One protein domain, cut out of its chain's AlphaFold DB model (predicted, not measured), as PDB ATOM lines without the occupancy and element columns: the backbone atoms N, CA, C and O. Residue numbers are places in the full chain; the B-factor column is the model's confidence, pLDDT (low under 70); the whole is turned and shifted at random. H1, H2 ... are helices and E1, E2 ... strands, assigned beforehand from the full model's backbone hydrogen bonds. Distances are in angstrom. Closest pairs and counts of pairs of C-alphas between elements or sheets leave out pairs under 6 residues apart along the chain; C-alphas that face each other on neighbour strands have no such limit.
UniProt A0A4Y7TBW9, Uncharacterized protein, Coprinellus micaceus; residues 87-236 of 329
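Overview. This is residues 87 to 236 of the 329 residues of an uncharacterized protein of Coprinellus micaceus (UniProt A0A4Y7TBW9). Two sheets lie partly face to face as a sandwich: a large, strongly twisted sheet of five strands, E2 E8 E7 E4 E5, and a small one of three, E1 E3 E6. The short helix H1 grazes both sheets, H2 sits beside the strands of the large sheet, and long loops join most of the strands. The 150 printed residues hold two named helices and eight named strands in the order E1 H1 E2 E3 E4 E5 E6 H2 E7 E8; the large sheet is mixed and the small one antiparallel. The class is mostly strand, though named elements hold 66 of the 150 residues. The whole is compact, with a radius of gyration of the C-alphas of 15.9 A and spans of 49 by 36 by 31 A.

Along the chain. E1, residues 87 to 91, begins at C-alpha 87 (314.704, 203.037, 313.512). H1 is residues 93 to 97, E2 102 to 105, and E3 118 to 126, 26.0 A long. E4 is residues 144 to 150, 19.0 A, E5 163 to 167 and E6 181 to 185. H2, residues 186 to 192, begins at C-alpha 186 (296.645, 193.067, 323.877). E7 is residues 201 to 208, 22.6 A. E8, residues 225 to 235, 27.5 A, bends by 66 degrees at residue 228 and ends at C-alpha 235 (289.417, 187.248, 316.247).

Arrangement. In the large sheet E2 and E5 are edge strands. E2 and E8 are parallel, with N 103 and O 232 2.8 A apart, within hydrogen-bond range. E7 and E8 are a hairpin, with N 203 and O 231 at 2.7 A; E7 and E4 are antiparallel, with N 204 and O 148 at 2.8 A. E4 and E5 are a hairpin, with N 166 and O 147 at 2.8 A. In the small sheet the pairing of E3 is staggered: residues 118 to 122 pair with E6, N 121 and O 182 at 2.9 A, and residues 122 to 125 with E1, N 124 and O 88 at 2.8 A. The sheets' facing parts are 9.7 A centre to centre, their strands at 28 degrees. H2 stands at the large sheet's level, at a height over the sheet of 1.4 A. Every O i to N i+4 pair of H2 is within range; H1 has 0 of 1, but 2 of 2 O i to N i+3 pairs.

Size, cuts and confidence. The C-alphas farthest apart, those of Asn 110 and Ala 219, are 51.3 A apart. The printed part has no cut. The links E2 to E3, E3 to E4, E4 to E5, E5 to E6 and E7 to E8 are long. The mean pLDDT of the printed part is 70.8; 56 residues are under 70, among them 107 to 116 and 130 to 164.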
ATOM      1  N   ILE A  87     315.179 204.207 312.787       84.25
ATOM      2  CA  ILE A  87     314.704 203.037 313.512       84.25
ATOM      3  C   ILE A  87     314.337 201.939 312.519       84.25
ATOM      4  O   ILE A  87     313.511 202.122 311.628       84.25
ATOM      5  N   ILE A  88     314.958 200.778 312.690       87.00
ATOM      6  CA  ILE A  88     314.736 199.600 311.858       87.00
ATOM      7  C   ILE A  88     314.000 198.578 312.709       87.00
ATOM      8  O   ILE A  88     314.548 198.094 313.699       87.00
ATOM      9  N   ILE A  89     312.767 198.239 312.338       86.62
ATOM     10  CA  ILE A  89     311.990 197.224 313.055       86.62
ATOM     11  C   ILE A  89     312.564 195.836 312.744       86.62
ATOM     12  O   ILE A  89     312.727 195.473 311.586       86.62
ATOM     13  N   THR A  90     312.888 195.065 313.777       89.50
ATOM     14  CA  THR A  90     313.468 193.715 313.703       89.50
ATOM     15  C   THR A  90     312.471 192.622 314.092       89.50
ATOM     16  O   THR A  90     312.657 191.464 313.711       89.50
ATOM     17  N   GLN A  91     311.405 192.965 314.824       88.75
ATOM     18  CA  GLN A  91     310.324 192.045 315.177       88.75
ATOM     19  C   GLN A  91     308.948 192.699 314.989       88.75
ATOM     20  O   GLN A  91     308.785 193.868 315.339       88.75
ATOM     21  N   PRO A  92     307.953 191.947 314.485       84.25
ATOM     22  CA  PRO A  92     308.003 190.517 314.154       84.25
ATOM     23  C   PRO A  92     308.779 190.226 312.857       84.25
ATOM     24  O   PRO A  92     308.711 190.980 311.891       84.25
ATOM     25  N   ALA A  93     309.498 189.099 312.811       77.00
ATOM     26  CA  ALA A  93     310.371 188.754 311.681       77.00
ATOM     27  C   ALA A  93     309.626 188.619 310.338       77.00
ATOM     28  O   ALA A  93     310.213 188.826 309.281       77.00
ATOM     29  N   SER A  94     308.328 188.301 310.360       72.88
ATOM     30  CA  SER A  94     307.485 188.241 309.161       72.88
ATOM     31  C   SER A  94     307.319 189.597 308.467       72.88
ATOM     32  O   SER A  94     307.210 189.621 307.242       72.88
ATOM     33  N   ALA A  95     307.392 190.707 309.212       69.44
ATOM     34  CA  ALA A  95     307.339 192.051 308.640       69.44
ATOM     35  C   ALA A  95     308.566 192.350 307.756       69.44
ATOM     36  O   ALA A  95     308.443 193.022 306.735       69.44
ATOM     37  N   LEU A  96     309.729 191.764 308.072       67.94
ATOM     38  CA  LEU A  96     310.953 191.899 307.267       67.94
ATOM     39  C   LEU A  96     310.842 191.223 305.889       67.94
ATOM     40  O   LEU A  96     311.563 191.583 304.964       67.94
ATOM     41  N   GLY A  97     309.943 190.242 305.744       70.50
ATOM     42  CA  GLY A  97     309.692 189.516 304.496       70.50
ATOM     43  C   GLY A  97     308.592 190.124 303.620       70.50
ATOM     44  O   GLY A  97     308.136 189.459 302.691       70.50
ATOM     45  N   GLY A  98     308.112 191.334 303.934       73.88
ATOM     46  CA  GLY A  98     307.012 191.986 303.214       73.88
ATOM     47  C   GLY A  98     305.636 191.355 303.458       73.88
ATOM     48  O   GLY A  98     304.704 191.606 302.699       73.88
ATOM     49  N   SER A  99     305.502 190.516 304.489       81.56
ATOM     50  CA  SER A  99     304.231 189.900 304.880       81.56
ATOM     51  C   SER A  99     303.691 190.556 306.146       81.56
ATOM     52  O   SER A  99     304.434 190.760 307.104       81.56
ATOM     53  N   THR A 100     302.389 190.833 306.186       85.88
ATOM     54  CA  THR A 100     301.738 191.391 307.378       85.88
ATOM     55  C   THR A 100     301.648 190.315 308.474       85.88
ATOM     56  O   THR A 100     300.951 189.316 308.280       85.88
ATOM     57  N   PRO A 101     302.348 190.454 309.617       86.88
ATOM     58  CA  PRO A 101     302.170 189.579 310.776       86.88
ATOM     59  C   PRO A 101     300.710 189.575 311.240       86.88
ATOM     60  O   PRO A 101     300.082 190.628 311.349       86.88
ATOM     61  N   LEU A 102     300.190 188.386 311.540       86.44
ATOM     62  CA  LEU A 102     298.833 188.187 312.041       86.44
ATOM     63  C   LEU A 102     298.881 187.813 313.520       86.44
ATOM     64  O   LEU A 102     299.490 186.810 313.894       86.44
ATOM     65  N   PHE A 103     298.200 188.596 314.347       86.50
ATOM     66  CA  PHE A 103     298.092 188.387 315.782       86.50
ATOM     67  C   PHE A 103     296.645 188.085 316.161       86.50
ATOM     68  O   PHE A 103     295.709 188.777 315.762       86.50
ATOM     69  N   LYS A 104     296.449 187.025 316.944       82.50
ATOM     70  CA  LYS A 104     295.118 186.623 317.397       82.50
ATOM     71  C   LYS A 104     294.667 187.509 318.562       82.50
ATOM     72  O   LYS A 104     295.248 187.442 319.635       82.50
ATOM     73  N   LEU A 105     293.590 188.268 318.430       78.69
ATOM     74  CA  LEU A 105     292.889 188.777 319.611       78.69
ATOM     75  C   LEU A 105     292.292 187.547 320.320       78.69
ATOM     76  O   LEU A 105     291.723 186.682 319.655       78.69
ATOM     77  N   ALA A 106     292.560 187.380 321.619       70.62
ATOM     78  CA  ALA A 106     292.308 186.150 322.383       70.62
ATOM     79  C   ALA A 106     290.925 185.506 322.121       70.62
ATOM     80  O   ALA A 106     289.981 186.192 321.731       70.62
ATOM     81  N   PRO A 107     290.789 184.173 322.304       53.97
ATOM     82  CA  PRO A 107     289.625 183.449 321.818       53.97
ATOM     83  C   PRO A 107     288.337 183.985 322.445       53.97
ATOM     84  O   PRO A 107     288.248 184.149 323.658       53.97
ATOM     85  N   THR A 108     287.312 184.132 321.613       51.00
ATOM     86  CA  THR A 108     285.904 184.430 321.928       51.00
ATOM     87  C   THR A 108     285.217 183.379 322.827       51.00
ATOM     88  O   THR A 108     283.995 183.274 322.857       51.00
ATOM     89  N   GLY A 109     285.975 182.587 323.593       49.22
ATOM     90  CA  GLY A 109     285.489 181.510 324.449       49.22
ATOM     91  C   GLY A 109     286.175 181.500 325.816       49.22
ATOM     92  O   GLY A 109     287.349 181.167 325.919       49.22
ATOM     93  N   ASN A 110     285.382 181.788 326.851       49.53
ATOM     94  CA  ASN A 110     285.684 181.733 328.286       49.53
ATOM     95  C   ASN A 110     286.862 182.620 328.779       49.53
ATOM     96  O   ASN A 110     288.023 182.235 328.622       49.53
ATOM     97  N   PRO A 111     286.592 183.738 329.490       55.09
ATOM     98  CA  PRO A 111     287.636 184.617 330.038       55.09
ATOM     99  C   PRO A 111     288.574 183.918 331.038       55.09
ATOM    100  O   PRO A 111     289.678 184.396 331.270       55.09
ATOM    101  N   ALA A 112     288.185 182.763 331.594       53.22
ATOM    102  CA  ALA A 112     289.022 181.991 332.512       53.22
ATOM    103  C   ALA A 112     290.205 181.261 331.836       53.22
ATOM    104  O   ALA A 112     291.113 180.826 332.535       53.22
ATOM    105  N   ASN A 113     290.208 181.130 330.501       49.28
ATOM    106  CA  ASN A 113     291.273 180.471 329.727       49.28
ATOM    107  C   ASN A 113     291.959 181.422 328.730       49.28
ATOM    108  O   ASN A 113     292.601 180.965 327.778       49.28
ATOM    109  N   ALA A 114     291.824 182.738 328.926       57.81
ATOM    110  CA  ALA A 114     292.554 183.734 328.157       57.81
ATOM    111  C   ALA A 114     294.047 183.626 328.502       57.81
ATOM    112  O   ALA A 114     294.536 184.202 329.468       57.81
ATOM    113  N   SER A 115     294.774 182.820 327.732       58.12
ATOM    114  CA  SER A 115     296.231 182.868 327.745       58.12
ATOM    115  C   SER A 115     296.649 184.244 327.238       58.12
ATOM    116  O   SER A 115     296.128 184.713 326.224       58.12
ATOM    117  N   ALA A 116     297.545 184.899 327.976       62.22
ATOM    118  CA  ALA A 116     298.102 186.188 327.589       62.22
ATOM    119  C   ALA A 116     298.630 186.105 326.151       62.22
ATOM    120  O   ALA A 116     299.407 185.199 325.827       62.22
ATOM    121  N   ASN A 117     298.171 187.016 325.287       76.44
ATOM    122  CA  ASN A 117     298.666 187.097 323.921       76.44
ATOM    123  C   ASN A 117     299.651 188.254 323.811       76.44
ATOM    124  O   ASN A 117     299.268 189.409 323.628       76.44
ATOM    125  N   TRP A 118     300.921 187.900 323.976       83.06
ATOM    126  CA  TRP A 118     302.030 188.833 323.914       83.06
ATOM    127  C   TRP A 118     302.411 189.086 322.463       83.06
ATOM    128  O   TRP A 118     302.895 188.197 321.760       83.06
ATOM    129  N   VAL A 119     302.238 190.328 322.036       85.62
ATOM    130  CA  VAL A 119     302.795 190.839 320.791       85.62
ATOM    131  C   VAL A 119     304.128 191.494 321.118       85.62
ATOM    132  O   VAL A 119     304.193 192.362 321.984       85.62
ATOM    133  N   VAL A 120     305.204 191.075 320.456       88.94
ATOM    134  CA  VAL A 120     306.536 191.655 320.667       88.94
ATOM    135  C   VAL A 120     306.928 192.463 319.444       88.94
ATOM    136  O   VAL A 120     306.996 191.931 318.333       88.94
ATOM    137  N   PHE A 121     307.213 193.738 319.674       88.12
ATOM    138  CA  PHE A 121     307.824 194.620 318.696       88.12
ATOM    139  C   PHE A 121     309.261 194.864 319.106       88.12
ATOM    140  O   PHE A 121     309.531 195.185 320.257       88.12
ATOM    141  N   GLY A 122     310.175 194.696 318.165       88.88
ATOM    142  CA  GLY A 122     311.606 194.849 318.385       88.88
ATOM    143  C   GLY A 122     312.186 195.724 317.296       88.88
ATOM    144  O   GLY A 122     311.716 195.674 316.163       88.88
ATOM    145  N   TRP A 123     313.187 196.529 317.617       87.50
ATOM    146  CA  TRP A 123     313.818 197.456 316.691       87.50
ATOM    147  C   TRP A 123     315.284 197.694 317.032       87.50
ATOM    148  O   TRP A 123     315.769 197.370 318.112       87.50
ATOM    149  N   ASN A 124     316.000 198.282 316.084       87.62
ATOM    150  CA  ASN A 124     317.340 198.803 316.274       87.62
ATOM    151  C   ASN A 124     317.360 200.283 315.888       87.62
ATOM    152  O   ASN A 124     316.820 200.653 314.845       87.62
ATOM    153  N   ILE A 125     317.977 201.113 316.723       85.44
ATOM    154  CA  ILE A 125     318.124 202.547 316.483       85.44
ATOM    155  C   ILE A 125     319.554 202.793 316.014       85.44
ATOM    156  O   ILE A 125     320.515 202.359 316.645       85.44
ATOM    157  N   THR A 126     319.704 203.506 314.907       84.69
ATOM    158  CA  THR A 126     321.007 203.905 314.368       84.69
ATOM    159  C   THR A 126     321.101 205.421 314.311       84.69
ATOM    160  O   THR A 126     320.088 206.099 314.163       84.69
ATOM    161  N   ASN A 127     322.317 205.964 314.414       80.88
ATOM    162  CA  ASN A 127     322.604 207.392 314.224       80.88
ATOM    163  C   ASN A 127     321.838 208.364 315.153       80.88
ATOM    164  O   ASN A 127     321.714 209.544 314.831       80.88
ATOM    165  N   VAL A 128     321.354 207.898 316.310       76.81
ATOM    166  CA  VAL A 128     320.826 208.764 317.375       76.81
ATOM    167  C   VAL A 128     321.895 208.915 318.450       76.81
ATOM    168  O   VAL A 128     322.481 207.927 318.890       76.81
ATOM    169  N   TYR A 129     322.175 210.149 318.864       74.56
ATOM    170  CA  TYR A 129     323.130 210.388 319.944       74.56
ATOM    171  C   TYR A 129     322.457 210.154 321.297       74.56
ATOM    172  O   TYR A 129     321.412 210.735 321.580       74.56
ATOM    173  N   GLU A 130     323.087 209.350 322.155       62.31
ATOM    174  CA  GLU A 130     322.606 209.021 323.509       62.31
ATOM    175  C   GLU A 130     322.340 210.250 324.392       62.31
ATOM    176  O   GLU A 130     321.537 210.183 325.310       62.31
ATOM    177  N   SER A 131     322.978 211.387 324.111       55.84
ATOM    178  CA  SER A 131     322.756 212.658 324.815       55.84
ATOM    179  C   SER A 131     321.513 213.429 324.353       55.84
ATOM    180  O   SER A 131     321.103 214.375 325.020       55.84
ATOM    181  N   VAL A 132     320.944 213.066 323.202       56.75
ATOM    182  CA  VAL A 132     319.687 213.612 322.653       56.75
ATOM    183  C   VAL A 132     318.500 212.738 323.059       56.75
ATOM    184  O   VAL A 132     317.355 213.173 323.054       56.75
ATOM    185  N   LEU A 133     318.794 211.503 323.438       58.47
ATOM    186  CA  LEU A 133     317.866 210.548 324.003       58.47
ATOM    187  C   LEU A 133     317.682 210.866 325.502       58.47
ATOM    188  O   LEU A 133     318.660 210.821 326.250       58.47
ATOM    189  N   PRO A 134     316.471 211.203 325.976       51.69
ATOM    190  CA  PRO A 134     316.258 211.504 327.387       51.69
ATOM    191  C   PRO A 134     316.605 210.277 328.245       51.69
ATOM    192  O   PRO A 134     316.016 209.208 328.088       51.69
ATOM    193  N   THR A 135     317.575 210.420 329.152       48.78
ATOM    194  CA  THR A 135     318.084 209.341 330.020       48.78
ATOM    195  C   THR A 135     317.184 209.019 331.221       48.78
ATOM    196  O   THR A 135     317.456 208.062 331.942       48.78
ATOM    197  N   SER A 136     316.087 209.748 331.426       39.59
ATOM    198  CA  SER A 136     315.067 209.444 332.440       39.59
ATOM    199  C   SER A 136     313.722 210.015 332.002       39.59
ATOM    200  O   SER A 136     313.626 211.194 331.665       39.59
ATOM    201  N   PHE A 137     312.704 209.162 331.973       37.38
ATOM    202  CA  PHE A 137     311.473 209.333 331.205       37.38
ATOM    203  C   PHE A 137     310.285 209.810 332.047       37.38
ATOM    204  O   PHE A 137     309.152 209.387 331.842       37.38
ATOM    205  N   ASP A 138     310.519 210.736 332.966       32.75
ATOM    206  CA  ASP A 138     309.453 211.268 333.805       32.75
ATOM    207  C   ASP A 138     308.940 212.562 333.151       32.75
ATOM    208  O   ASP A 138     309.627 213.577 333.171       32.75
ATOM    209  N   ALA A 139     307.753 212.500 332.525       33.94
ATOM    210  CA  ALA A 139     306.971 213.643 332.008       33.94
ATOM    211  C   ALA A 139     307.722 214.566 331.009       33.94
ATOM    212  O   ALA A 139     308.358 215.534 331.382       33.94
ATOM    213  N   GLU A 140     307.790 214.316 329.700       38.59
ATOM    214  CA  GLU A 140     306.826 214.829 328.693       38.59
ATOM    215  C   GLU A 140     307.382 214.682 327.258       38.59
ATOM    216  O   GLU A 140     306.691 215.014 326.305       38.59
ATOM    217  N   GLY A 141     308.593 214.151 327.063       42.38
ATOM    218  CA  GLY A 141     309.239 214.211 325.751       42.38
ATOM    219  C   GLY A 141     310.270 213.125 325.538       42.38
ATOM    220  O   GLY A 141     311.461 213.395 325.527       42.38
ATOM    221  N   GLY A 142     309.830 211.895 325.324       48.94
ATOM    222  CA  GLY A 142     310.697 210.923 324.678       48.94
ATOM    223  C   GLY A 142     309.896 210.042 323.734       48.94
ATOM    224  O   GLY A 142     308.680 210.238 323.624       48.94
ATOM    225  N   PRO A 143     310.566 209.135 323.003       50.00
ATOM    226  CA  PRO A 143     309.931 208.455 321.904       50.00
ATOM    227  C   PRO A 143     308.637 207.759 322.294       50.00
ATOM    228  O   PRO A 143     308.578 207.011 323.272       50.00
ATOM    229  N   THR A 144     307.602 208.069 321.523       55.88
ATOM    230  CA  THR A 144     306.262 207.531 321.694       55.88
ATOM    231  C   THR A 144     306.051 206.449 320.648       55.88
ATOM    232  O   THR A 144     306.181 206.722 319.453       55.88
ATOM    233  N   ALA A 145     305.741 205.230 321.089       55.06
ATOM    234  CA  ALA A 145     305.199 204.210 320.206       55.06
ATOM    235  C   ALA A 145     303.688 204.160 320.335       55.06
ATOM    236  O   ALA A 145     303.133 204.020 321.429       55.06
ATOM    237  N   SER A 146     303.043 204.188 319.183       64.81
ATOM    238  CA  SER A 146     301.621 203.956 319.069       64.81
ATOM    239  C   SER A 146     301.325 202.988 317.937       64.81
ATOM    240  O   SER A 146     302.072 202.867 316.965       64.81
ATOM    241  N   ALA A 147     300.223 202.267 318.076       61.06
ATOM    242  CA  ALA A 147     299.619 201.556 316.965       61.06
ATOM    243  C   ALA A 147     298.425 202.370 316.467       61.06
ATOM    244  O   ALA A 147     297.554 202.704 317.262       61.06
ATOM    245  N   SER A 148     298.360 202.676 315.176       62.00
ATOM    246  CA  SER A 148     297.178 203.286 314.561       62.00
ATOM    247  C   SER A 148     296.404 202.228 313.785       62.00
ATOM    248  O   SER A 148     296.958 201.547 312.922       62.00
ATOM    249  N   GLY A 149     295.135 202.025 314.132       53.97
ATOM    250  CA  GLY A 149     294.249 201.127 313.387       53.97
ATOM    251  C   GLY A 149     293.618 201.835 312.189       53.97
ATOM    252  O   GLY A 149     293.200 202.985 312.319       53.97
ATOM    253  N   ASP A 150     293.492 201.140 311.054       49.12
ATOM    254  CA  ASP A 150     292.604 201.548 309.954       49.12
ATOM    255  C   ASP A 150     291.151 201.280 310.381       49.12
ATOM    256  O   ASP A 150     290.553 200.234 310.115       49.12
ATOM    257  N   GLY A 151     290.636 202.156 311.240       48.28
ATOM    258  CA  GLY A 151     289.374 201.956 311.924       48.28
ATOM    259  C   GLY A 151     288.181 202.321 311.050       48.28
ATOM    260  O   GLY A 151     287.702 203.445 311.103       48.28
ATOM    261  N   THR A 152     287.545 201.339 310.405       43.00
ATOM    262  CA  THR A 152     286.107 201.446 310.063       43.00
ATOM    263  C   THR A 152     285.202 201.396 311.307       43.00
ATOM    264  O   THR A 152     283.986 201.499 311.191       43.00
ATOM    265  N   ASN A 153     285.793 201.223 312.496       42.50
ATOM    266  CA  ASN A 153     285.141 201.158 313.806       42.50
ATOM    267  C   ASN A 153     285.448 202.391 314.683       42.50
ATOM    268  O   ASN A 153     285.368 202.319 315.908       42.50
ATOM    269  N   ALA A 154     285.821 203.519 314.071       41.19
ATOM    270  CA  ALA A 154     285.986 204.788 314.770       41.19
ATOM    271  C   ALA A 154     284.613 205.338 315.198       41.19
ATOM    272  O   ALA A 154     283.999 206.145 314.504       41.19
ATOM    273  N   SER A 155     284.129 204.930 316.370       41.12
ATOM    274  CA  SER A 155     283.230 205.772 317.161       41.12
ATOM    275  C   SER A 155     284.064 206.862 317.840       41.12
ATOM    276  O   SER A 155     284.242 206.855 319.055       41.12
ATOM    277  N   ASN A 156     284.638 207.756 317.037       42.81
ATOM    278  CA  ASN A 156     285.171 209.014 317.535       42.81
ATOM    279  C   ASN A 156     284.015 210.012 317.490       42.81
ATOM    280  O   ASN A 156     283.640 210.477 316.413       42.81
ATOM    281  N   ASP A 157     283.448 210.328 318.655       44.75
ATOM    282  CA  ASP A 157     282.396 211.345 318.814       44.75
ATOM    283  C   ASP A 157     282.853 212.758 318.367       44.75
ATOM    284  O   ASP A 157     282.023 213.652 318.214       44.75
ATOM    285  N   ASP A 158     284.145 212.945 318.057       44.59
ATOM    286  CA  ASP A 158     284.741 214.227 317.655       44.59
ATOM    287  C   ASP A 158     285.037 214.372 316.144       44.59
ATOM    288  O   ASP A 158     285.581 215.387 315.711       44.59
ATOM    289  N   GLY A 159     284.670 213.393 315.307       40.41
ATOM    290  CA  GLY A 159     284.506 213.575 313.853       40.41
ATOM    291  C   GLY A 159     285.730 213.959 312.998       40.41
ATOM    292  O   GLY A 159     285.547 214.163 311.800       40.41
ATOM    293  N   ASN A 160     286.949 214.044 313.548       42.19
ATOM    294  CA  ASN A 160     288.107 214.603 312.829       42.19
ATOM    295  C   ASN A 160     289.359 213.711 312.708       42.19
ATOM    296  O   ASN A 160     290.330 214.155 312.098       42.19
ATOM    297  N   ASP A 161     289.351 212.467 313.192       47.47
ATOM    298  CA  ASP A 161     290.428 211.508 312.899       47.47
ATOM    299  C   ASP A 161     289.859 210.081 312.750       47.47
ATOM    300  O   ASP A 161     289.255 209.570 313.698       47.47
ATOM    301  N   PRO A 162     289.976 209.432 311.574       50.16
ATOM    302  CA  PRO A 162     289.527 208.054 311.379       50.16
ATOM    303  C   PRO A 162     290.448 207.013 312.046       50.16
ATOM    304  O   PRO A 162     290.133 205.823 312.006       50.16
ATOM    305  N   THR A 163     291.575 207.418 312.645       56.75
ATOM    306  CA  THR A 163     292.562 206.488 313.205       56.75
ATOM    307  C   THR A 163     292.576 206.503 314.734       56.75
ATOM    308  O   THR A 163     292.980 207.465 315.383       56.75
ATOM    309  N   ASN A 164     292.152 205.394 315.345       65.69
ATOM    310  CA  ASN A 164     292.350 205.194 316.779       65.69
ATOM    311  C   ASN A 164     293.830 204.911 317.038       65.69
ATOM    312  O   ASN A 164     294.396 203.972 316.470       65.69
ATOM    313  N   THR A 165     294.438 205.728 317.897       71.25
ATOM    314  CA  THR A 165     295.833 205.591 318.320       71.25
ATOM    315  C   THR A 165     295.886 204.847 319.653       71.25
ATOM    316  O   THR A 165     295.390 205.330 320.668       71.25
ATOM    317  N   TYR A 166     296.495 203.666 319.653       75.12
ATOM    318  CA  TYR A 166     296.654 202.799 320.816       75.12
ATOM    319  C   TYR A 166     298.062 202.966 321.392       75.12
ATOM    320  O   TYR A 166     299.053 202.683 320.713       75.12
ATOM    321  N   LEU A 167     298.156 203.430 322.637       79.31
ATOM    322  CA  LEU A 167     299.429 203.583 323.347       79.31
ATOM    323  C   LEU A 167     299.944 202.217 323.815       79.31
ATOM    324  O   LEU A 167     299.185 201.416 324.365       79.31
ATOM    325  N   LEU A 168     301.235 201.947 323.614       75.44
ATOM    326  CA  LEU A 168     301.847 200.709 324.097       75.44
ATOM    327  C   LEU A 168     301.981 200.740 325.639       75.44
ATOM    328  O   LEU A 168     302.232 201.800 326.219       75.44
ATOM    329  N   PRO A 169     301.817 199.588 326.317       59.22
ATOM    330  CA  PRO A 169     301.498 199.517 327.749       59.22
ATOM    331  C   PRO A 169     302.670 199.773 328.706       59.22
ATOM    332  O   PRO A 169     302.444 199.777 329.911       59.22
ATOM    333  N   ASP A 170     303.906 199.926 328.220       58.44
ATOM    334  CA  ASP A 170     305.077 200.003 329.106       58.44
ATOM    335  C   ASP A 170     305.088 201.310 329.923       58.44
ATOM    336  O   ASP A 170     305.279 201.242 331.129       58.44
ATOM    337  N   GLN A 171     304.792 202.484 329.345       54.78
ATOM    338  CA  GLN A 171     304.825 203.774 330.068       54.78
ATOM    339  C   GLN A 171     303.952 204.856 329.387       54.78
ATOM    340  O   GLN A 171     304.485 205.821 328.846       54.78
ATOM    341  N   ASP A 172     302.622 204.721 329.323       64.25
ATOM    342  CA  ASP A 172     301.760 205.716 328.636       64.25
ATOM    343  C   ASP A 172     302.191 205.989 327.171       64.25
ATOM    344  O   ASP A 172     302.155 207.117 326.678       64.25
ATOM    345  N   GLY A 173     302.664 204.949 326.472       64.75
ATOM    346  CA  GLY A 173     303.208 205.041 325.111       64.75
ATOM    347  C   GLY A 173     304.661 205.506 325.012       64.75
ATOM    348  O   GLY A 173     305.214 205.493 323.917       64.75
ATOM    349  N   LYS A 174     305.308 205.870 326.119       71.69
ATOM    350  CA  LYS A 174     306.711 206.288 326.159       71.69
ATOM    351  C   LYS A 174     307.655 205.093 326.208       71.69
ATOM    352  O   LYS A 174     307.384 204.109 326.888       71.69
ATOM    353  N   ILE A 175     308.780 205.181 325.503       71.50
ATOM    354  CA  ILE A 175     309.772 204.103 325.469       71.50
ATOM    355  C   ILE A 175     311.169 204.639 325.783       71.50
ATOM    356  O   ILE A 175     311.662 205.486 325.040       71.50
ATOM    357  N   PRO A 176     311.854 204.125 326.819       73.62
ATOM    358  CA  PRO A 176     313.267 204.372 327.048       73.62
ATOM    359  C   PRO A 176     314.112 204.271 325.777       73.62
ATOM    360  O   PRO A 176     314.028 203.323 325.004       73.62
ATOM    361  N   ALA A 177     315.009 205.233 325.603       70.06
ATOM    362  CA  ALA A 177     315.947 205.298 324.490       70.06
ATOM    363  C   ALA A 177     316.799 204.038 324.271       70.06
ATOM    364  O   ALA A 177     317.181 203.714 323.148       70.06
ATOM    365  N   THR A 178     317.137 203.361 325.365       74.88
ATOM    366  CA  THR A 178     317.957 202.146 325.382       74.88
ATOM    367  C   THR A 178     317.140 200.886 325.110       74.88
ATOM    368  O   THR A 178     317.711 199.813 324.915       74.88
ATOM    369  N   GLN A 179     315.810 200.992 325.101       81.81
ATOM    370  CA  GLN A 179     314.921 199.868 324.877       81.81
ATOM    371  C   GLN A 179     314.807 199.586 323.381       81.81
ATOM    372  O   GLN A 179     314.480 200.447 322.566       81.81
ATOM    373  N   SER A 180     315.089 198.336 323.029       85.88
ATOM    374  CA  SER A 180     315.050 197.816 321.663       85.88
ATOM    375  C   SER A 180     313.867 196.885 321.419       85.88
ATOM    376  O   SER A 180     313.740 196.335 320.329       85.88
ATOM    377  N   ALA A 181     313.011 196.667 322.420       88.06
ATOM    378  CA  ALA A 181     311.805 195.872 322.269       88.06
ATOM    379  C   ALA A 181     310.738 196.235 323.303       88.06
ATOM    380  O   ALA A 181     311.054 196.493 324.463       88.06
ATOM    381  N   VAL A 182     309.473 196.180 322.895       87.00
ATOM    382  CA  VAL A 182     308.304 196.300 323.768       87.00
ATOM    383  C   VAL A 182     307.412 195.080 323.589       87.00
ATOM    384  O   VAL A 182     307.138 194.627 322.475       87.00
ATOM    385  N   THR A 183     306.948 194.555 324.716       88.25
ATOM    386  CA  THR A 183     305.961 193.480 324.793       88.25
ATOM    387  C   THR A 183     304.595 194.074 325.113       88.25
ATOM    388  O   THR A 183     304.423 194.708 326.151       88.25
ATOM    389  N   TRP A 184     303.615 193.847 324.246       85.44
ATOM    390  CA  TRP A 184     302.238 194.288 324.421       85.44
ATOM    391  C   TRP A 184     301.327 193.098 324.716       85.44
ATOM    392  O   TRP A 184     301.172 192.209 323.879       85.44
ATOM    393  N   ASP A 185     300.702 193.084 325.897       86.69
ATOM    394  CA  ASP A 185     299.565 192.202 326.174       86.69
ATOM    395  C   ASP A 185     298.277 192.879 325.703       86.69
ATOM    396  O   ASP A 185     297.697 193.735 326.379       86.69
ATOM    397  N   VAL A 186     297.834 192.491 324.512       82.12
ATOM    398  CA  VAL A 186     296.645 193.067 323.877       82.12
ATOM    399  C   VAL A 186     295.381 192.745 324.678       82.12
ATOM    400  O   VAL A 186     294.442 193.537 324.713       82.12
ATOM    401  N   VAL A 187     295.357 191.600 325.365       81.25
ATOM    402  CA  VAL A 187     294.199 191.152 326.147       81.25
ATOM    403  C   VAL A 187     294.040 192.016 327.389       81.25
ATOM    404  O   VAL A 187     292.944 192.502 327.664       81.25
ATOM    405  N   GLN A 188     295.138 192.246 328.113       82.56
ATOM    406  CA  GLN A 188     295.150 193.158 329.260       82.56
ATOM    407  C   GLN A 188     294.809 194.586 328.836       82.56
ATOM    408  O   GLN A 188     294.017 195.247 329.504       82.56
ATOM    409  N   TYR A 189     295.341 195.040 327.699       82.56
ATOM    410  CA  TYR A 189     295.062 196.378 327.188       82.56
ATOM    411  C   TYR A 189     293.568 196.599 326.913       82.56
ATOM    412  O   TYR A 189     293.006 197.585 327.386       82.56
ATOM    413  N   VAL A 190     292.908 195.663 326.219       80.69
ATOM    414  CA  VAL A 190     291.458 195.726 325.957       80.69
ATOM    415  C   VAL A 190     290.651 195.675 327.258       80.69
ATOM    416  O   VAL A 190     289.652 196.379 327.387       80.69
ATOM    417  N   ALA A 191     291.086 194.883 328.244       82.69
ATOM    418  CA  ALA A 191     290.427 194.817 329.548       82.69
ATOM    419  C   ALA A 191     290.525 196.141 330.333       82.69
ATOM    420  O   ALA A 191     289.593 196.492 331.056       82.69
ATOM    421  N   GLN A 192     291.633 196.874 330.188       83.38
ATOM    422  CA  GLN A 192     291.856 198.176 330.827       83.38
ATOM    423  C   GLN A 192     291.197 199.340 330.071       83.38
ATOM    424  O   GLN A 192     290.826 200.330 330.697       83.38
ATOM    425  N   HIS A 193     291.003 199.211 328.754       79.88
ATOM    426  CA  HIS A 193     290.455 200.254 327.881       79.88
ATOM    427  C   HIS A 193     289.159 199.797 327.180       79.88
ATOM    428  O   HIS A 193     289.109 199.726 325.951       79.88
ATOM    429  N   PRO A 194     288.072 199.511 327.925       81.44
ATOM    430  CA  PRO A 194     286.831 198.996 327.340       81.44
ATOM    431  C   PRO A 194     286.122 199.999 326.417       81.44
ATOM    432  O   PRO A 194     285.305 199.594 325.594       81.44
ATOM    433  N   SER A 195     286.414 201.298 326.545       80.19
ATOM    434  CA  SER A 195     285.868 202.359 325.689       80.19
ATOM    435  C   SER A 195     286.540 202.450 324.318       80.19
ATOM    436  O   SER A 195     285.960 203.039 323.413       80.19
ATOM    437  N   ILE A 196     287.742 201.881 324.153       77.00
ATOM    438  CA  ILE A 196     288.517 201.934 322.907       77.00
ATOM    439  C   ILE A 196     288.980 200.509 322.565       77.00
ATOM    440  O   ILE A 196     290.150 200.162 322.757       77.00
ATOM    441  N   PRO A 197     288.070 199.639 322.087       75.25
ATOM    442  CA  PRO A 197     288.441 198.283 321.710       75.25
ATOM    443  C   PRO A 197     289.468 198.299 320.569       75.25
ATOM    444  O   PRO A 197     289.424 199.134 319.660       75.25
ATOM    445  N   VAL A 198     290.408 197.355 320.622       80.75
ATOM    446  CA  VAL A 198     291.377 197.125 319.543       80.75
ATOM    447  C   VAL A 198     290.618 196.566 318.331       80.75
ATOM    448  O   VAL A 198     289.797 195.662 318.513       80.75
ATOM    449  N   PRO A 199     290.834 197.084 317.107       77.81
ATOM    450  CA  PRO A 199     290.038 196.701 315.962       77.81
ATOM    451  C   PRO A 199     290.516 195.356 315.412       77.81
ATOM    452  O   PRO A 199     291.696 195.009 315.476       77.81
ATOM    453  N   GLU A 200     289.589 194.605 314.826       82.88
ATOM    454  CA  GLU A 200     289.926 193.493 313.942       82.88
ATOM    455  C   GLU A 200     290.311 194.074 312.582       82.88
ATOM    456  O   GLU A 200     289.463 194.611 311.872       82.88
ATOM    457  N   GLY A 201     291.589 194.023 312.227       82.81
ATOM    458  CA  GLY A 201     292.067 194.652 311.003       82.81
ATOM    459  C   GLY A 201     293.545 194.979 311.034       82.81
ATOM    460  O   GLY A 201     294.287 194.497 311.888       82.81
ATOM    461  N   VAL A 202     293.971 195.780 310.060       84.00
ATOM    462  CA  VAL A 202     295.358 196.217 309.916       84.00
ATOM    463  C   VAL A 202     295.613 197.425 310.820       84.00
ATOM    464  O   VAL A 202     294.879 198.410 310.792       84.00
ATOM    465  N   CYS A 203     296.685 197.343 311.594       85.19
ATOM    466  CA  CYS A 203     297.256 198.411 312.392       85.19
ATOM    467  C   CYS A 203     298.670 198.728 311.894       85.19
ATOM    468  O   CYS A 203     299.384 197.849 311.411       85.19
ATOM    469  N   THR A 204     299.096 199.974 312.049       85.31
ATOM    470  CA  THR A 204     300.454 200.421 311.731       85.31
ATOM    471  C   THR A 204     301.171 200.792 313.017       85.31
ATOM    472  O   THR A 204     300.648 201.568 313.810       85.31
ATOM    473  N   LEU A 205     302.363 200.237 313.235       84.81
ATOM    474  CA  LEU A 205     303.237 200.663 314.323       84.81
ATOM    475  C   LEU A 205     303.935 201.956 313.907       84.81
ATOM    476  O   LEU A 205     304.674 201.974 312.921       84.81
ATOM    477  N   GLN A 206     303.733 203.009 314.684       83.56
ATOM    478  CA  GLN A 206     304.391 204.293 314.514       83.56
ATOM    479  C   GLN A 206     305.267 204.564 315.732       83.56
ATOM    480  O   GLN A 206     304.861 204.343 316.873       83.56
ATOM    481  N   ILE A 207     306.490 205.032 315.486       82.44
ATOM    482  CA  ILE A 207     307.430 205.428 316.537       82.44
ATOM    483  C   ILE A 207     307.991 206.793 316.151       82.44
ATOM    484  O   ILE A 207     308.572 206.947 315.075       82.44
ATOM    485  N   ALA A 208     307.807 207.777 317.023       81.81
ATOM    486  CA  ALA A 208     308.359 209.121 316.876       81.81
ATOM    487  C   ALA A 208     309.137 209.510 318.128       81.81
ATOM    488  O   ALA A 208     308.986 208.854 319.151       81.81
ATOM    489  N   ASP A 209     309.967 210.550 318.050       80.94
ATOM    490  CA  ASP A 209     310.604 211.143 319.227       80.94
ATOM    491  C   ASP A 209     309.677 212.140 319.944       80.94
ATOM    492  O   ASP A 209     308.480 212.231 319.670       80.94
ATOM    493  N   ASP A 210     310.249 212.891 320.877       76.69
ATOM    494  CA  ASP A 210     309.604 213.957 321.643       76.69
ATOM    495  C   ASP A 210     309.011 215.084 320.788       76.69
ATOM    496  O   ASP A 210     308.142 215.822 321.247       76.69
ATOM    497  N   ARG A 211     309.451 215.215 319.534       78.88
ATOM    498  CA  ARG A 211     308.953 216.221 318.592       78.88
ATOM    499  C   ARG A 211     307.671 215.764 317.883       78.88
ATOM    500  O   ARG A 211     307.049 216.573 317.195       78.88
ATOM    501  N   GLY A 212     307.268 214.503 318.059       77.50
ATOM    502  CA  GLY A 212     306.042 213.921 317.513       77.50
ATOM    503  C   GLY A 212     306.157 213.427 316.067       77.50
ATOM    504  O   GLY A 212     307.194 213.547 315.414       77.50
ATOM    505  N   PHE A 213     305.066 212.851 315.550       75.50
ATOM    506  CA  PHE A 213     305.053 212.153 314.253       75.50
ATOM    507  C   PHE A 213     305.317 213.059 313.042       75.50
ATOM    508  O   PHE A 213     305.896 212.597 312.073       75.50
ATOM    509  N   GLY A 214     304.975 214.350 313.112       78.75
ATOM    510  CA  GLY A 214     305.208 215.316 312.028       78.75
ATOM    511  C   GLY A 214     306.556 216.046 312.089       78.75
ATOM    512  O   GLY A 214     306.736 217.069 311.423       78.75
ATOM    513  N   ALA A 215     307.486 215.603 312.937       78.75
ATOM    514  CA  ALA A 215     308.740 216.309 313.150       78.75
ATOM    515  C   ALA A 215     309.663 216.246 311.925       78.75
ATOM    516  O   ALA A 215     310.010 215.176 311.425       78.75
ATOM    517  N   ALA A 216     310.154 217.408 311.483       84.06
ATOM    518  CA  ALA A 216     311.127 217.469 310.398       84.06
ATOM    519  C   ALA A 216     312.423 216.715 310.755       84.06
ATOM    520  O   ALA A 216     312.932 216.782 311.883       84.06
ATOM    521  N   ARG A 217     313.000 216.033 309.761       83.19
ATOM    522  CA  ARG A 217     314.271 215.309 309.888       83.19
ATOM    523  C   ARG A 217     315.378 216.252 310.377       83.19
ATOM    524  O   ARG A 217     315.641 217.278 309.752       83.19
ATOM    525  N   ARG A 218     316.053 215.896 311.475       84.25
ATOM    526  CA  ARG A 218     317.139 216.691 312.077       84.25
ATOM    527  C   ARG A 218     318.337 215.805 312.407       84.25
ATOM    528  O   ARG A 218     318.174 214.677 312.859       84.25
ATOM    529  N   ALA A 219     319.537 216.332 312.173       84.12
ATOM    530  CA  ALA A 219     320.799 215.661 312.467       84.12
ATOM    531  C   ALA A 219     320.874 215.238 313.943       84.12
ATOM    532  O   ALA A 219     320.667 216.070 314.828       84.12
ATOM    533  N   GLY A 220     321.158 213.959 314.198       79.19
ATOM    534  CA  GLY A 220     321.290 213.397 315.545       79.19
ATOM    535  C   GLY A 220     319.992 213.124 316.315       79.19
ATOM    536  O   GLY A 220     320.077 212.596 317.422       79.19
ATOM    537  N   TYR A 221     318.825 213.442 315.745       84.06
ATOM    538  CA  TYR A 221     317.511 213.102 316.301       84.06
ATOM    539  C   TYR A 221     316.886 211.947 315.524       84.06
ATOM    540  O   TYR A 221     317.180 211.763 314.339       84.06
ATOM    541  N   LEU A 222     315.998 211.193 316.170       84.50
ATOM    542  CA  LEU A 222     315.261 210.116 315.522       84.50
ATOM    543  C   LEU A 222     314.297 210.698 314.477       84.50
ATOM    544  O   LEU A 222     313.516 211.603 314.761       84.50
ATOM    545  N   SER A 223     314.362 210.195 313.247       85.81
ATOM    546  CA  SER A 223     313.335 210.477 312.247       85.81
ATOM    547  C   SER A 223     312.076 209.675 312.588       85.81
ATOM    548  O   SER A 223     312.206 208.467 312.804       85.81
ATOM    549  N   PRO A 224     310.880 210.294 312.603       80.75
ATOM    550  CA  PRO A 224     309.632 209.560 312.757       80.75
ATOM    551  C   PRO A 224     309.538 208.431 311.736       80.75
ATOM    552  O   PRO A 224     309.856 208.602 310.555       80.75
ATOM    553  N   ASN A 225     309.126 207.263 312.211       75.56
ATOM    554  CA  ASN A 225     308.871 206.122 311.359       75.56
ATOM    555  C   ASN A 225     307.395 206.111 310.976       75.56
ATOM    556  O   ASN A 225     306.565 205.538 311.679       75.56
ATOM    557  N   GLU A 226     307.078 206.780 309.873       64.56
ATOM    558  CA  GLU A 226     305.697 206.917 309.408       64.56
ATOM    559  C   GLU A 226     305.164 205.652 308.701       64.56
ATOM    560  O   GLU A 226     303.964 205.572 308.451       64.56
ATOM    561  N   ALA A 227     306.007 204.655 308.374       58.47
ATOM    562  CA  ALA A 227     305.608 203.596 307.432       58.47
ATOM    563  C   ALA A 227     306.142 202.166 307.664       58.47
ATOM    564  O   ALA A 227     305.844 201.295 306.846       58.47
ATOM    565  N   ALA A 228     306.945 201.857 308.687       66.69
ATOM    566  CA  ALA A 228     307.752 200.634 308.570       66.69
ATOM    567  C   ALA A 228     307.031 199.310 308.836       66.69
ATOM    568  O   ALA A 228     307.461 198.308 308.268       66.69
ATOM    569  N   VAL A 229     305.999 199.244 309.687       81.62
ATOM    570  CA  VAL A 229     305.391 197.943 310.023       81.62
ATOM    571  C   VAL A 229     303.884 198.022 310.165       81.62
ATOM    572  O   VAL A 229     303.352 198.565 311.129       81.62
ATOM    573  N   THR A 230     303.208 197.387 309.214       87.69
ATOM    574  CA  THR A 230     301.803 197.020 309.335       87.69
ATOM    575  C   THR A 230     301.698 195.632 309.951       87.69
ATOM    576  O   THR A 230     302.484 194.733 309.655       87.69
ATOM    577  N   PHE A 231     300.724 195.442 310.824       88.44
ATOM    578  CA  PHE A 231     300.372 194.165 311.426       88.44
ATOM    579  C   PHE A 231     298.861 194.056 311.494       88.44
ATOM    580  O   PHE A 231     298.179 195.067 311.445       88.44
ATOM    581  N   ALA A 232     298.313 192.850 311.570       87.75
ATOM    582  CA  ALA A 232     296.872 192.673 311.573       87.75
ATOM    583  C   ALA A 232     296.400 191.860 312.770       87.75
ATOM    584  O   ALA A 232     296.985 190.834 313.126       87.75
ATOM    585  N   PHE A 233     295.310 192.322 313.365       86.38
ATOM    586  CA  PHE A 233     294.585 191.627 314.407       86.38
ATOM    587  C   PHE A 233     293.400 190.871 313.833       86.38
ATOM    588  O   PHE A 233     292.678 191.378 312.979       86.38
ATOM    589  N   TYR A 234     293.174 189.664 314.338       84.75
ATOM    590  CA  TYR A 234     291.998 188.881 313.989       84.75
ATOM    591  C   TYR A 234     291.412 188.210 315.226       84.75
ATOM    592  O   TYR A 234     292.149 187.679 316.063       84.75
ATOM    593  N   THR A 235     290.086 188.169 315.329       80.25
ATOM    594  CA  THR A 235     289.417 187.248 316.247       80.25
ATOM    595  C   THR A 235     289.241 185.922 315.518       80.25
ATOM    596  O   THR A 235     288.433 185.739 314.614       80.25
ATOM    597  N   GLY A 236     290.089 184.953 315.850       65.75
ATOM    598  CA  GLY A 236     289.839 183.591 315.391       65.75
ATOM    599  C   GLY A 236     288.664 183.015 316.171       65.75
ATOM    600  O   GLY A 236     288.644 183.158 317.398       65.75
TER     601      GLY A 236